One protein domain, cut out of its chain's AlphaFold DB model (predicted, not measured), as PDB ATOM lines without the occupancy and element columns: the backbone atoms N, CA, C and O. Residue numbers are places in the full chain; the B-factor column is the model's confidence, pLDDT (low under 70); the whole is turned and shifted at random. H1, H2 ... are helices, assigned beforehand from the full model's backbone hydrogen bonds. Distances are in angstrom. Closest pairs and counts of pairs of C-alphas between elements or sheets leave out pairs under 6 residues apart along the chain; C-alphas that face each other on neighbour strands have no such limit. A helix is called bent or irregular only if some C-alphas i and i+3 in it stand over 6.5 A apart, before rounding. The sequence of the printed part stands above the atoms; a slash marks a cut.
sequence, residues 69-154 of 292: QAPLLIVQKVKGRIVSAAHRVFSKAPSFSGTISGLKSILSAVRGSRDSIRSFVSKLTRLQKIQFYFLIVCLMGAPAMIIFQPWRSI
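What this domain is: This is residues 69 to 154 of the 292 residues of the protein "Flagellar protein FliL" of Bdellovibrionales bacterium CG10_big_fil_rev_8_21_14_0_10_45_34 (UniProt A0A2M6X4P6). A loose, open frame of four helices in which no helix touches another: the long helices H4 and H1 make two sides, and the short helices H2 and H3 join them at one end. H4 has a kink of 40 degrees near residue 144. The printed part has 86 residues with four named helices, H1 to H4 in order, and no named strand; its class is all helix. It is loose, with a radius of gyration of the C-alphas of 16.5 A, and only just elongated, spanning 45 by 30 by 25 A.

How they stand to each other: H4, residues 126 to 153, is close to but not clearly touching H3, residues 114 to 122; their closest C-alphas, of Val 121 and Lys 129, are 6.9 A apart. Their lines stand at a steep tilt of 57 degrees, opposite ways. H3 is also close to but not clearly touching H2, residues 97 to 109; their closest C-alphas, of Ala 109 and Ser 116, are 7.1 A apart. These two run opposite ways at a shallow tilt of 34.7 degrees, only just short of steep. H1, residues 69 to 90, is apart from H2, H3 and H4, and H2 is apart from H4. In H3 every O i to N i+4 pair is within hydrogen-bond range; in H1 14 of 18 are, in H2 7 of 9 and in H4 20 of 24.

Where its parts are: H4 measures 38.6 A from first to last C-alpha and ends at C-alpha 153 (141.131, 125.407, 83.245). It is only just irregular: C-alphas 147 and 150 are 6.7 A apart. H1 measures 32.5 A from C-alpha 69 (143.910, 109.143, 71.234), H2 19.7 A and H3 12.6 A.

The domain as a whole: The two farthest C-alphas, of Lys 123 and Ile 154, are 45.6 A apart. The printed part has no cut. The links H2 to H3 and H3 to H4 are tight, and H1 to H2 is short. Mean pLDDT of the printed part is 70.3; residues 69 to 113 and 150 to 154 are under 70.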
ATOM      1  N   GLN A  69     142.748 109.971  70.853       54.06
ATOM      2  CA  GLN A  69     143.910 109.143  71.234       54.06
ATOM      3  C   GLN A  69     144.781 109.748  72.351       54.06
ATOM      4  O   GLN A  69     145.332 109.012  73.172       54.06
ATOM      5  N   ALA A  70     144.859 111.079  72.452       56.16
ATOM      6  CA  ALA A  70     145.630 111.773  73.487       56.16
ATOM      7  C   ALA A  70     145.233 111.453  74.955       56.16
ATOM      8  O   ALA A  70     146.137 111.292  75.784       56.16
ATOM      9  N   PRO A  71     143.942 111.299  75.331       53.47
ATOM     10  CA  PRO A  71     143.584 111.030  76.729       53.47
ATOM     11  C   PRO A  71     144.022 109.637  77.217       53.47
ATOM     12  O   PRO A  71     144.287 109.461  78.407       53.47
ATOM     13  N   LEU A  72     144.185 108.656  76.324       55.62
ATOM     14  CA  LEU A  72     144.556 107.281  76.689       55.62
ATOM     15  C   LEU A  72     145.996 107.169  77.227       55.62
ATOM     16  O   LEU A  72     146.241 106.433  78.185       55.62
ATOM     17  N   LEU A  73     146.935 107.951  76.685       58.75
ATOM     18  CA  LEU A  73     148.340 107.955  77.126       58.75
ATOM     19  C   LEU A  73     148.541 108.691  78.461       58.75
ATOM     20  O   LEU A  73     149.380 108.295  79.277       58.75
ATOM     21  N   ILE A  74     147.738 109.725  78.730       60.88
ATOM     22  CA  ILE A  74     147.766 110.452  80.008       60.88
ATOM     23  C   ILE A  74     147.223 109.560  81.133       60.88
ATOM     24  O   ILE A  74     147.827 109.483  82.205       60.88
ATOM     25  N   VAL A  75     146.157 108.793  80.873       59.16
ATOM     26  CA  VAL A  75     145.602 107.830  81.841       59.16
ATOM     27  C   VAL A  75     146.628 106.755  82.227       59.16
ATOM     28  O   VAL A  75     146.706 106.384  83.400       59.16
ATOM     29  N   GLN A  76     147.470 106.289  81.297       67.00
ATOM     30  CA  GLN A  76     148.514 105.303  81.608       67.00
ATOM     31  C   GLN A  76     149.629 105.869  82.507       67.00
ATOM     32  O   GLN A  76     150.035 105.202  83.461       67.00
ATOM     33  N   LYS A  77     150.075 107.114  82.284       65.19
ATOM     34  CA  LYS A  77     151.097 107.754  83.140       65.19
ATOM     35  C   LYS A  77     150.571 108.107  84.533       65.19
ATOM     36  O   LYS A  77     151.308 108.018  85.517       65.19
ATOM     37  N   VAL A  78     149.293 108.471  84.642       64.12
ATOM     38  CA  VAL A  78     148.663 108.813  85.924       64.12
ATOM     39  C   VAL A  78     148.404 107.563  86.778       64.12
ATOM     40  O   VAL A  78     148.597 107.619  87.993       64.12
ATOM     41  N   LYS A  79     148.092 106.408  86.167       63.22
ATOM     42  CA  LYS A  79     147.942 105.125  86.885       63.22
ATOM     43  C   LYS A  79     149.175 104.774  87.725       63.22
ATOM     44  O   LYS A  79     149.017 104.433  88.893       63.22
ATOM     45  N   GLY A  80     150.387 104.927  87.184       69.44
ATOM     46  CA  GLY A  80     151.622 104.631  87.925       69.44
ATOM     47  C   GLY A  80     151.803 105.508  89.172       69.44
ATOM     48  O   GLY A  80     152.172 105.018  90.240       69.44
ATOM     49  N   ARG A  81     151.461 106.801  89.074       65.19
ATOM     50  CA  ARG A  81     151.578 107.741  90.199       65.19
ATOM     51  C   ARG A  81     150.498 107.517  91.258       65.19
ATOM     52  O   ARG A  81     150.841 107.476  92.437       65.19
ATOM     53  N   ILE A  82     149.243 107.282  90.861       66.62
ATOM     54  CA  ILE A  82     148.141 106.996  91.797       66.62
ATOM     55  C   ILE A  82     148.378 105.679  92.540       66.62
ATOM     56  O   ILE A  82     148.230 105.642  93.758       66.62
ATOM     57  N   VAL A  83     148.815 104.621  91.848       69.38
ATOM     58  CA  VAL A  83     149.124 103.330  92.487       69.38
ATOM     59  C   VAL A  83     150.272 103.480  93.489       69.38
ATOM     60  O   VAL A  83     150.169 102.985  94.608       69.38
ATOM     61  N   SER A  84     151.324 104.238  93.153       69.44
ATOM     62  CA  SER A  84     152.451 104.471  94.071       69.44
ATOM     63  C   SER A  84     152.085 105.319  95.301       69.44
ATOM     64  O   SER A  84     152.620 105.096  96.388       69.44
ATOM     65  N   ALA A  85     151.161 106.275  95.153       67.75
ATOM     66  CA  ALA A  85     150.671 107.104  96.250       67.75
ATOM     67  C   ALA A  85     149.708 106.321  97.153       67.75
ATOM     68  O   ALA A  85     149.850 106.354  98.374       67.75
ATOM     69  N   ALA A  86     148.799 105.541  96.560       61.19
ATOM     70  CA  ALA A  86     147.924 104.632  97.289       61.19
ATOM     71  C   ALA A  86     148.745 103.611  98.086       61.19
ATOM     72  O   ALA A  86     148.497 103.426  99.271       61.19
ATOM     73  N   HIS A  87     149.792 103.030  97.493       63.22
ATOM     74  CA  HIS A  87     150.650 102.077  98.193       63.22
ATOM     75  C   HIS A  87     151.360 102.696  99.409       63.22
ATOM     76  O   HIS A  87     151.464 102.034 100.435       63.22
ATOM     77  N   ARG A  88     151.799 103.966  99.351       67.75
ATOM     78  CA  ARG A  88     152.424 104.655 100.503       67.75
ATOM     79  C   ARG A  88     151.441 105.008 101.618       67.75
ATOM     80  O   ARG A  88     151.827 105.023 102.784       67.75
ATOM     81  N   VAL A  89     150.194 105.316 101.266       62.72
ATOM     82  CA  VAL A  89     149.136 105.612 102.242       62.72
ATOM     83  C   VAL A  89     148.639 104.319 102.895       62.72
ATOM     84  O   VAL A  89     148.496 104.262 104.112       62.72
ATOM     85  N   PHE A  90     148.462 103.250 102.114       51.31
ATOM     86  CA  PHE A  90     148.010 101.955 102.622       51.31
ATOM     87  C   PHE A  90     149.101 101.167 103.359       51.31
ATOM     88  O   PHE A  90     148.766 100.408 104.262       51.31
ATOM     89  N   SER A  91     150.391 101.373 103.067       58.00
ATOM     90  CA  SER A  91     151.484 100.683 103.774       58.00
ATOM     91  C   SER A  91     151.706 101.164 105.213       58.00
ATOM     92  O   SER A  91     152.455 100.528 105.947       58.00
ATOM     93  N   LYS A  92     151.109 102.294 105.616       59.91
ATOM     94  CA  LYS A  92     151.186 102.826 106.990       59.91
ATOM     95  C   LYS A  92     149.899 102.627 107.797       59.91
ATOM     96  O   LYS A  92     149.886 102.936 108.985       59.91
ATOM     97  N   ALA A  93     148.830 102.128 107.180       50.22
ATOM     98  CA  ALA A  93     147.604 101.788 107.889       50.22
ATOM     99  C   ALA A  93     147.740 100.388 108.524       50.22
ATOM    100  O   ALA A  93     148.323  99.500 107.896       50.22
ATOM    101  N   PRO A  94     147.216 100.160 109.744       49.31
ATOM    102  CA  PRO A  94     147.217  98.838 110.367       49.31
ATOM    103  C   PRO A  94     146.583  97.812 109.421       49.31
ATOM    104  O   PRO A  94     145.562  98.085 108.787       49.31
ATOM    105  N   SER A  95     147.242  96.660 109.286       47.12
ATOM    106  CA  SER A  95     147.041  95.650 108.244       47.12
ATOM    107  C   SER A  95     145.566  95.371 107.928       47.12
ATOM    108  O   SER A  95     144.901  94.577 108.590       47.12
ATOM    109  N   PHE A  96     145.070  95.972 106.847       50.56
ATOM    110  CA  PHE A  96     143.726  95.761 106.302       50.56
ATOM    111  C   PHE A  96     143.670  94.482 105.431       50.56
ATOM    112  O   PHE A  96     142.988  94.434 104.407       50.56
ATOM    113  N   SER A  97     144.403  93.425 105.810       52.53
ATOM    114  CA  SER A  97     144.531  92.170 105.045       52.53
ATOM    115  C   SER A  97     143.205  91.406 104.900       52.53
ATOM    116  O   SER A  97     143.049  90.629 103.960       52.53
ATOM    117  N   GLY A  98     142.211  91.693 105.748       53.62
ATOM    118  CA  GLY A  98     140.854  91.147 105.644       53.62
ATOM    119  C   GLY A  98     139.961  91.784 104.568       53.62
ATOM    120  O   GLY A  98     138.868  91.288 104.319       53.62
ATOM    121  N   THR A  99     140.386  92.870 103.912       54.88
ATOM    122  CA  THR A  99     139.516  93.595 102.961       54.88
ATOM    123  C   THR A  99     139.781  93.313 101.497       54.88
ATOM    124  O   THR A  99     138.889  93.524 100.683       54.88
ATOM    125  N   ILE A 100     140.942  92.764 101.137       54.19
ATOM    126  CA  ILE A 100     141.228  92.403  99.742       54.19
ATOM    127  C   ILE A 100     140.394  91.178  99.323       54.19
ATOM    128  O   ILE A 100     139.892  91.126  98.199       54.19
ATOM    129  N   SER A 101     140.169  90.226 100.237       56.41
ATOM    130  CA  SER A 101     139.220  89.121 100.035       56.41
ATOM    131  C   SER A 101     137.769  89.619  99.977       56.41
ATOM    132  O   SER A 101     137.010  89.172  99.118       56.41
ATOM    133  N   GLY A 102     137.415  90.614 100.801       58.59
ATOM    134  CA  GLY A 102     136.122  91.307 100.748       58.59
ATOM    135  C   GLY A 102     135.896  92.092  99.450       58.59
ATOM    136  O   GLY A 102     134.795  92.120  98.918       58.59
ATOM    137  N   LEU A 103     136.942  92.681  98.868       55.50
ATOM    138  CA  LEU A 103     136.852  93.409  97.599       55.50
ATOM    139  C   LEU A 103     136.613  92.471  96.412       55.50
ATOM    140  O   LEU A 103     135.861  92.819  95.504       55.50
ATOM    141  N   LYS A 104     137.199  91.265  96.433       62.44
ATOM    142  CA  LYS A 104     136.936  90.235  95.415       62.44
ATOM    143  C   LYS A 104     135.500  89.709  95.481       62.44
ATOM    144  O   LYS A 104     134.908  89.507  94.425       62.44
ATOM    145  N   SER A 105     134.926  89.544  96.678       60.66
ATOM    146  CA  SER A 105     133.517  89.147  96.827       60.66
ATOM    147  C   SER A 105     132.541  90.274  96.474       60.66
ATOM    148  O   SER A 105     131.483  90.011  95.913       60.66
ATOM    149  N   ILE A 106     132.913  91.537  96.708       57.91
ATOM    150  CA  ILE A 106     132.147  92.703  96.241       57.91
ATOM    151  C   ILE A 106     132.177  92.790  94.707       57.91
ATOM    152  O   ILE A 106     131.136  92.977  94.087       57.91
ATOM    153  N   LEU A 107     133.337  92.606  94.068       55.59
ATOM    154  CA  LEU A 107     133.470  92.655  92.605       55.59
ATOM    155  C   LEU A 107     132.711  91.529  91.890       55.59
ATOM    156  O   LEU A 107     132.156  91.768  90.816       55.59
ATOM    157  N   SER A 108     132.643  90.327  92.470       62.09
ATOM    158  CA  SER A 108     131.813  89.246  91.925       62.09
ATOM    159  C   SER A 108     130.318  89.454  92.202       62.09
ATOM    160  O   SER A 108     129.504  89.137  91.337       62.09
ATOM    161  N   ALA A 109     129.943  90.066  93.334       55.34
ATOM    162  CA  ALA A 109     128.552  90.403  93.661       55.34
ATOM    163  C   ALA A 109     127.981  91.567  92.825       55.34
ATOM    164  O   ALA A 109     126.785  91.596  92.534       55.34
ATOM    165  N   VAL A 110     128.820  92.509  92.380       54.62
ATOM    166  CA  VAL A 110     128.402  93.651  91.542       54.62
ATOM    167  C   VAL A 110     127.909  93.210  90.156       54.62
ATOM    168  O   VAL A 110     127.137  93.931  89.526       54.62
ATOM    169  N   ARG A 111     128.269  92.006  89.689       55.50
ATOM    170  CA  ARG A 111     127.795  91.478  88.398       55.50
ATOM    171  C   ARG A 111     126.377  90.901  88.432       55.50
ATOM    172  O   ARG A 111     125.831  90.624  87.370       55.50
ATOM    173  N   GLY A 112     125.762  90.764  89.608       60.94
ATOM    174  CA  GLY A 112     124.411  90.223  89.722       60.94
ATOM    175  C   GLY A 112     123.785  90.444  91.092       60.94
ATOM    176  O   GLY A 112     123.783  89.528  91.904       60.94
ATOM    177  N   SER A 113     123.241  91.646  91.324       60.62
ATOM    178  CA  SER A 113     122.005  91.895  92.094       60.62
ATOM    179  C   SER A 113     122.047  93.229  92.849       60.62
ATOM    180  O   SER A 113     122.815  93.434  93.794       60.62
ATOM    181  N   ARG A 114     121.129  94.126  92.473       75.00
ATOM    182  CA  ARG A 114     120.783  95.347  93.219       75.00
ATOM    183  C   ARG A 114     120.341  95.024  94.658       75.00
ATOM    184  O   ARG A 114     120.572  95.824  95.567       75.00
ATOM    185  N   ASP A 115     119.782  93.836  94.878       80.38
ATOM    186  CA  ASP A 115     119.256  93.393  96.173       80.38
ATOM    187  C   ASP A 115     120.361  92.899  97.119       80.38
ATOM    188  O   ASP A 115     120.291  93.110  98.335       80.38
ATOM    189  N   SER A 116     121.452  92.352  96.576       78.69
ATOM    190  CA  SER A 116     122.651  91.996  97.351       78.69
ATOM    191  C   SER A 116     123.349  93.232  97.928       78.69
ATOM    192  O   SER A 116     123.782  93.226  99.079       78.69
ATOM    193  N   ILE A 117     123.389  94.338  97.178       80.44
ATOM    194  CA  ILE A 117     123.941  95.607  97.676       80.44
ATOM    195  C   ILE A 117     123.043  96.172  98.784       80.44
ATOM    196  O   ILE A 117     123.538  96.598  99.827       80.44
ATOM    197  N   ARG A 118     121.716  96.134  98.602       85.25
ATOM    198  CA  ARG A 118     120.762  96.656  99.593       85.25
ATOM    199  C   ARG A 118     120.820  95.889 100.917       85.25
ATOM    200  O   ARG A 118     120.806  96.513 101.977       85.25
ATOM    201  N   SER A 119     120.911  94.562 100.857       85.62
ATOM    202  CA  SER A 119     121.011  93.703 102.045       85.62
ATOM    203  C   SER A 119     122.374  93.791 102.741       85.62
ATOM    204  O   SER A 119     122.450  93.651 103.961       85.62
ATOM    205  N   PHE A 120     123.449  94.077 102.005       84.88
ATOM    206  CA  PHE A 120     124.752  94.377 102.597       84.88
ATOM    207  C   PHE A 120     124.741  95.732 103.318       84.88
ATOM    208  O   PHE A 120     125.123  95.819 104.485       84.88
ATOM    209  N   VAL A 121     124.230  96.783 102.665       87.62
ATOM    210  CA  VAL A 121     124.164  98.134 103.243       87.62
ATOM    211  C   VAL A 121     123.260  98.173 104.475       87.62
ATOM    212  O   VAL A 121     123.568  98.893 105.425       87.62
ATOM    213  N   SER A 122     122.169  97.400 104.518       89.69
ATOM    214  CA  SER A 122     121.270  97.386 105.678       89.69
ATOM    215  C   SER A 122     121.936  96.848 106.949       89.69
ATOM    216  O   SER A 122     121.661  97.391 108.022       89.69
ATOM    217  N   LYS A 123     122.858  95.879 106.821       92.00
ATOM    218  CA  LYS A 123     123.603  95.244 107.927       92.00
ATOM    219  C   LYS A 123     124.710  96.118 108.532       92.00
ATOM    220  O   LYS A 123     125.219  95.790 109.599       92.00
ATOM    221  N   LEU A 124     125.084  97.220 107.884       91.44
ATOM    222  CA  LEU A 124     126.132  98.119 108.371       91.44
ATOM    223  C   LEU A 124     125.635  99.030 109.506       91.44
ATOM    224  O   LEU A 124     124.495  99.516 109.497       91.44
ATOM    225  N   THR A 125     126.522  99.327 110.459       95.00
ATOM    226  CA  THR A 125     126.256 100.318 111.514       95.00
ATOM    227  C   THR A 125     126.119 101.727 110.921       95.00
ATOM    228  O   THR A 125     126.551 101.993 109.797       95.00
ATOM    229  N   ARG A 126     125.516 102.670 111.664       94.50
ATOM    230  CA  ARG A 126     125.314 104.054 111.179       94.50
ATOM    231  C   ARG A 126     126.624 104.710 110.721       94.50
ATOM    232  O   ARG A 126     126.643 105.342 109.670       94.50
ATOM    233  N   LEU A 127     127.715 104.500 111.460       90.25
ATOM    234  CA  LEU A 127     129.033 105.049 111.127       90.25
ATOM    235  C   LEU A 127     129.595 104.447 109.825       90.25
ATOM    236  O   LEU A 127     130.081 105.170 108.958       90.25
ATOM    237  N   GLN A 128     129.462 103.130 109.651       87.88
ATOM    238  CA  GLN A 128     129.924 102.425 108.451       87.88
ATOM    239  C   GLN A 128     129.132 102.822 107.202       87.88
ATOM    240  O   GLN A 128     129.705 102.920 106.121       87.88
ATOM    241  N   LYS A 129     127.832 103.113 107.341       90.19
ATOM    242  CA  LYS A 129     127.008 103.639 106.242       90.19
ATOM    243  C   LYS A 129     127.541 104.980 105.741       90.19
ATOM    244  O   LYS A 129     127.685 105.154 104.536       90.19
ATOM    245  N   ILE A 130     127.887 105.896 106.649       90.00
ATOM    246  CA  ILE A 130     128.456 107.207 106.292       90.00
ATOM    247  C   ILE A 130     129.788 107.033 105.551       90.00
ATOM    248  O   ILE A 130     129.979 107.622 104.489       90.00
ATOM    249  N   GLN A 131     130.679 106.175 106.058       84.62
ATOM    250  CA  GLN A 131     131.960 105.880 105.403       84.62
ATOM    251  C   GLN A 131     131.775 105.250 104.013       84.62
ATOM    252  O   GLN A 131     132.480 105.609 103.072       84.62
ATOM    253  N   PHE A 132     130.800 104.349 103.859       87.06
ATOM    254  CA  PHE A 132     130.480 103.715 102.581       87.06
ATOM    255  C   PHE A 132     129.949 104.725 101.550       87.06
ATOM    256  O   PHE A 132     130.409 104.731 100.408       87.06
ATOM    257  N   TYR A 133     129.048 105.631 101.951       89.81
ATOM    258  CA  TYR A 133     128.582 106.715 101.079       89.81
ATOM    259  C   TYR A 133     129.715 107.665 100.688       89.81
ATOM    260  O   TYR A 133     129.829 108.015  99.515       89.81
ATOM    261  N   PHE A 134     130.582 108.036 101.633       89.94
ATOM    262  CA  PHE A 134     131.747 108.874 101.348       89.94
ATOM    263  C   PHE A 134     132.670 108.222 100.311       89.94
ATOM    264  O   PHE A 134     133.095 108.876  99.361       89.94
ATOM    265  N   LEU A 135     132.913 106.914 100.434       87.94
ATOM    266  CA  LEU A 135     133.722 106.169  99.476       87.94
ATOM    267  C   LEU A 135     133.093 106.170  98.077       87.94
ATOM    268  O   LEU A 135     133.803 106.433  97.111       87.94
ATOM    269  N   ILE A 136     131.777 105.958  97.956       88.44
ATOM    270  CA  ILE A 136     131.064 106.046  96.667       88.44
ATOM    271  C   ILE A 136     131.197 107.449  96.063       88.44
ATOM    272  O   ILE A 136     131.499 107.577  94.876       88.44
ATOM    273  N   VAL A 137     131.017 108.498  96.871       91.19
ATOM    274  CA  VAL A 137     131.144 109.894  96.425       91.19
ATOM    275  C   VAL A 137     132.565 110.196  95.954       91.19
ATOM    276  O   VAL A 137     132.728 110.793  94.897       91.19
ATOM    277  N   CYS A 138     133.603 109.746  96.661       89.69
ATOM    278  CA  CYS A 138     134.985 109.911  96.209       89.69
ATOM    279  C   CYS A 138     135.264 109.140  94.914       89.69
ATOM    280  O   CYS A 138     135.918 109.665  94.014       89.69
ATOM    281  N   LEU A 139     134.755 107.910  94.803       86.25
ATOM    282  CA  LEU A 139     135.043 107.023  93.678       86.25
ATOM    283  C   LEU A 139     134.316 107.449  92.394       86.25
ATOM    284  O   LEU A 139     134.868 107.288  91.310       86.25
ATOM    285  N   MET A 140     133.120 108.038  92.505       89.19
ATOM    286  CA  MET A 140     132.372 108.617  91.376       89.19
ATOM    287  C   MET A 140     132.750 110.083  91.106       89.19
ATOM    288  O   MET A 140     132.814 110.511  89.955       89.19
ATOM    289  N   GLY A 141     133.026 110.855  92.158       88.94
ATOM    290  CA  GLY A 141     133.306 112.288  92.085       88.94
ATOM    291  C   GLY A 141     134.708 112.620  91.580       88.94
ATOM    292  O   GLY A 141     134.855 113.548  90.787       88.94
ATOM    293  N   ALA A 142     135.742 111.862  91.968       83.88
ATOM    294  CA  ALA A 142     137.111 112.127  91.513       83.88
ATOM    295  C   ALA A 142     137.288 111.968  89.985       83.88
ATOM    296  O   ALA A 142     137.880 112.860  89.371       83.88
ATOM    297  N   PRO A 143     136.739 110.926  89.323       84.62
ATOM    298  CA  PRO A 143     136.765 110.828  87.863       84.62
ATOM    299  C   PRO A 143     136.003 111.963  87.178       84.62
ATOM    300  O   PRO A 143     136.511 112.540  86.218       84.62
ATOM    301  N   ALA A 144     134.818 112.325  87.684       86.06
ATOM    302  CA  ALA A 144     134.048 113.444  87.147       86.06
ATOM    303  C   ALA A 144     134.840 114.758  87.250       86.06
ATOM    304  O   ALA A 144     134.905 115.514  86.284       86.06
ATOM    305  N   MET A 145     135.524 114.999  88.372       85.94
ATOM    306  CA  MET A 145     136.339 116.201  88.550       85.94
ATOM    307  C   MET A 145     137.537 116.242  87.585       85.94
ATOM    308  O   MET A 145     137.819 117.306  87.044       85.94
ATOM    309  N   ILE A 146     138.191 115.107  87.304       81.44
ATOM    310  CA  ILE A 146     139.296 115.016  86.326       81.44
ATOM    311  C   ILE A 146     138.802 115.255  84.892       81.44
ATOM    312  O   ILE A 146     139.487 115.917  84.118       81.44
ATOM    313  N   ILE A 147     137.617 114.751  84.533       81.31
ATOM    314  CA  ILE A 147     137.028 114.946  83.197       81.31
ATOM    315  C   ILE A 147     136.559 116.397  83.005       81.31
ATOM    316  O   ILE A 147     136.738 116.961  81.929       81.31
ATOM    317  N   PHE A 148     136.005 117.030  84.043       77.62
ATOM    318  CA  PHE A 148     135.515 118.413  83.976       77.62
ATOM    319  C   PHE A 148     136.593 119.481  84.237       77.62
ATOM    320  O   PHE A 148     136.422 120.630  83.822       77.62
ATOM    321  N   GLN A 149     137.717 119.143  84.880       72.81
ATOM    322  CA  GLN A 149     138.830 120.073  85.108       72.81
ATOM    323  C   GLN A 149     139.402 120.722  83.835       72.81
ATOM    324  O   GLN A 149     139.579 121.946  83.847       72.81
ATOM    325  N   PRO A 150     139.678 119.993  82.732       62.12
ATOM    326  CA  PRO A 150     140.210 120.612  81.521       62.12
ATOM    327  C   PRO A 150     139.230 121.611  80.899       62.12
ATOM    328  O   PRO A 150     139.667 122.566  80.271       62.12
ATOM    329  N   TRP A 151     137.922 121.477  81.136       58.75
ATOM    330  CA  TRP A 151     136.928 122.404  80.591       58.75
ATOM    331  C   TRP A 151     136.877 123.753  81.321       58.75
ATOM    332  O   TRP A 151     136.575 124.769  80.708       58.75
ATOM    333  N   ARG A 152     137.228 123.792  82.615       58.47
ATOM    334  CA  ARG A 152     137.294 125.043  83.398       58.47
ATOM    335  C   ARG A 152     138.678 125.696  83.411       58.47
ATOM    336  O   ARG A 152     138.771 126.899  83.634       58.47
ATOM    337  N   SER A 153     139.744 124.918  83.206       51.44
ATOM    338  CA  SER A 153     141.131 125.407  83.245       51.44
ATOM    339  C   SER A 153     141.694 125.804  81.883       51.44
ATOM    340  O   SER A 153     142.773 126.400  81.842       51.44
ATOM    341  N   ILE A 154     140.976 125.571  80.781       51.81
ATOM    342  CA  ILE A 154     141.176 126.378  79.575       51.81
ATOM    343  C   ILE A 154     140.570 127.751  79.890       51.81
ATOM    344  O   ILE A 154     139.515 128.139  79.398       51.81
TER     345      ILE A 154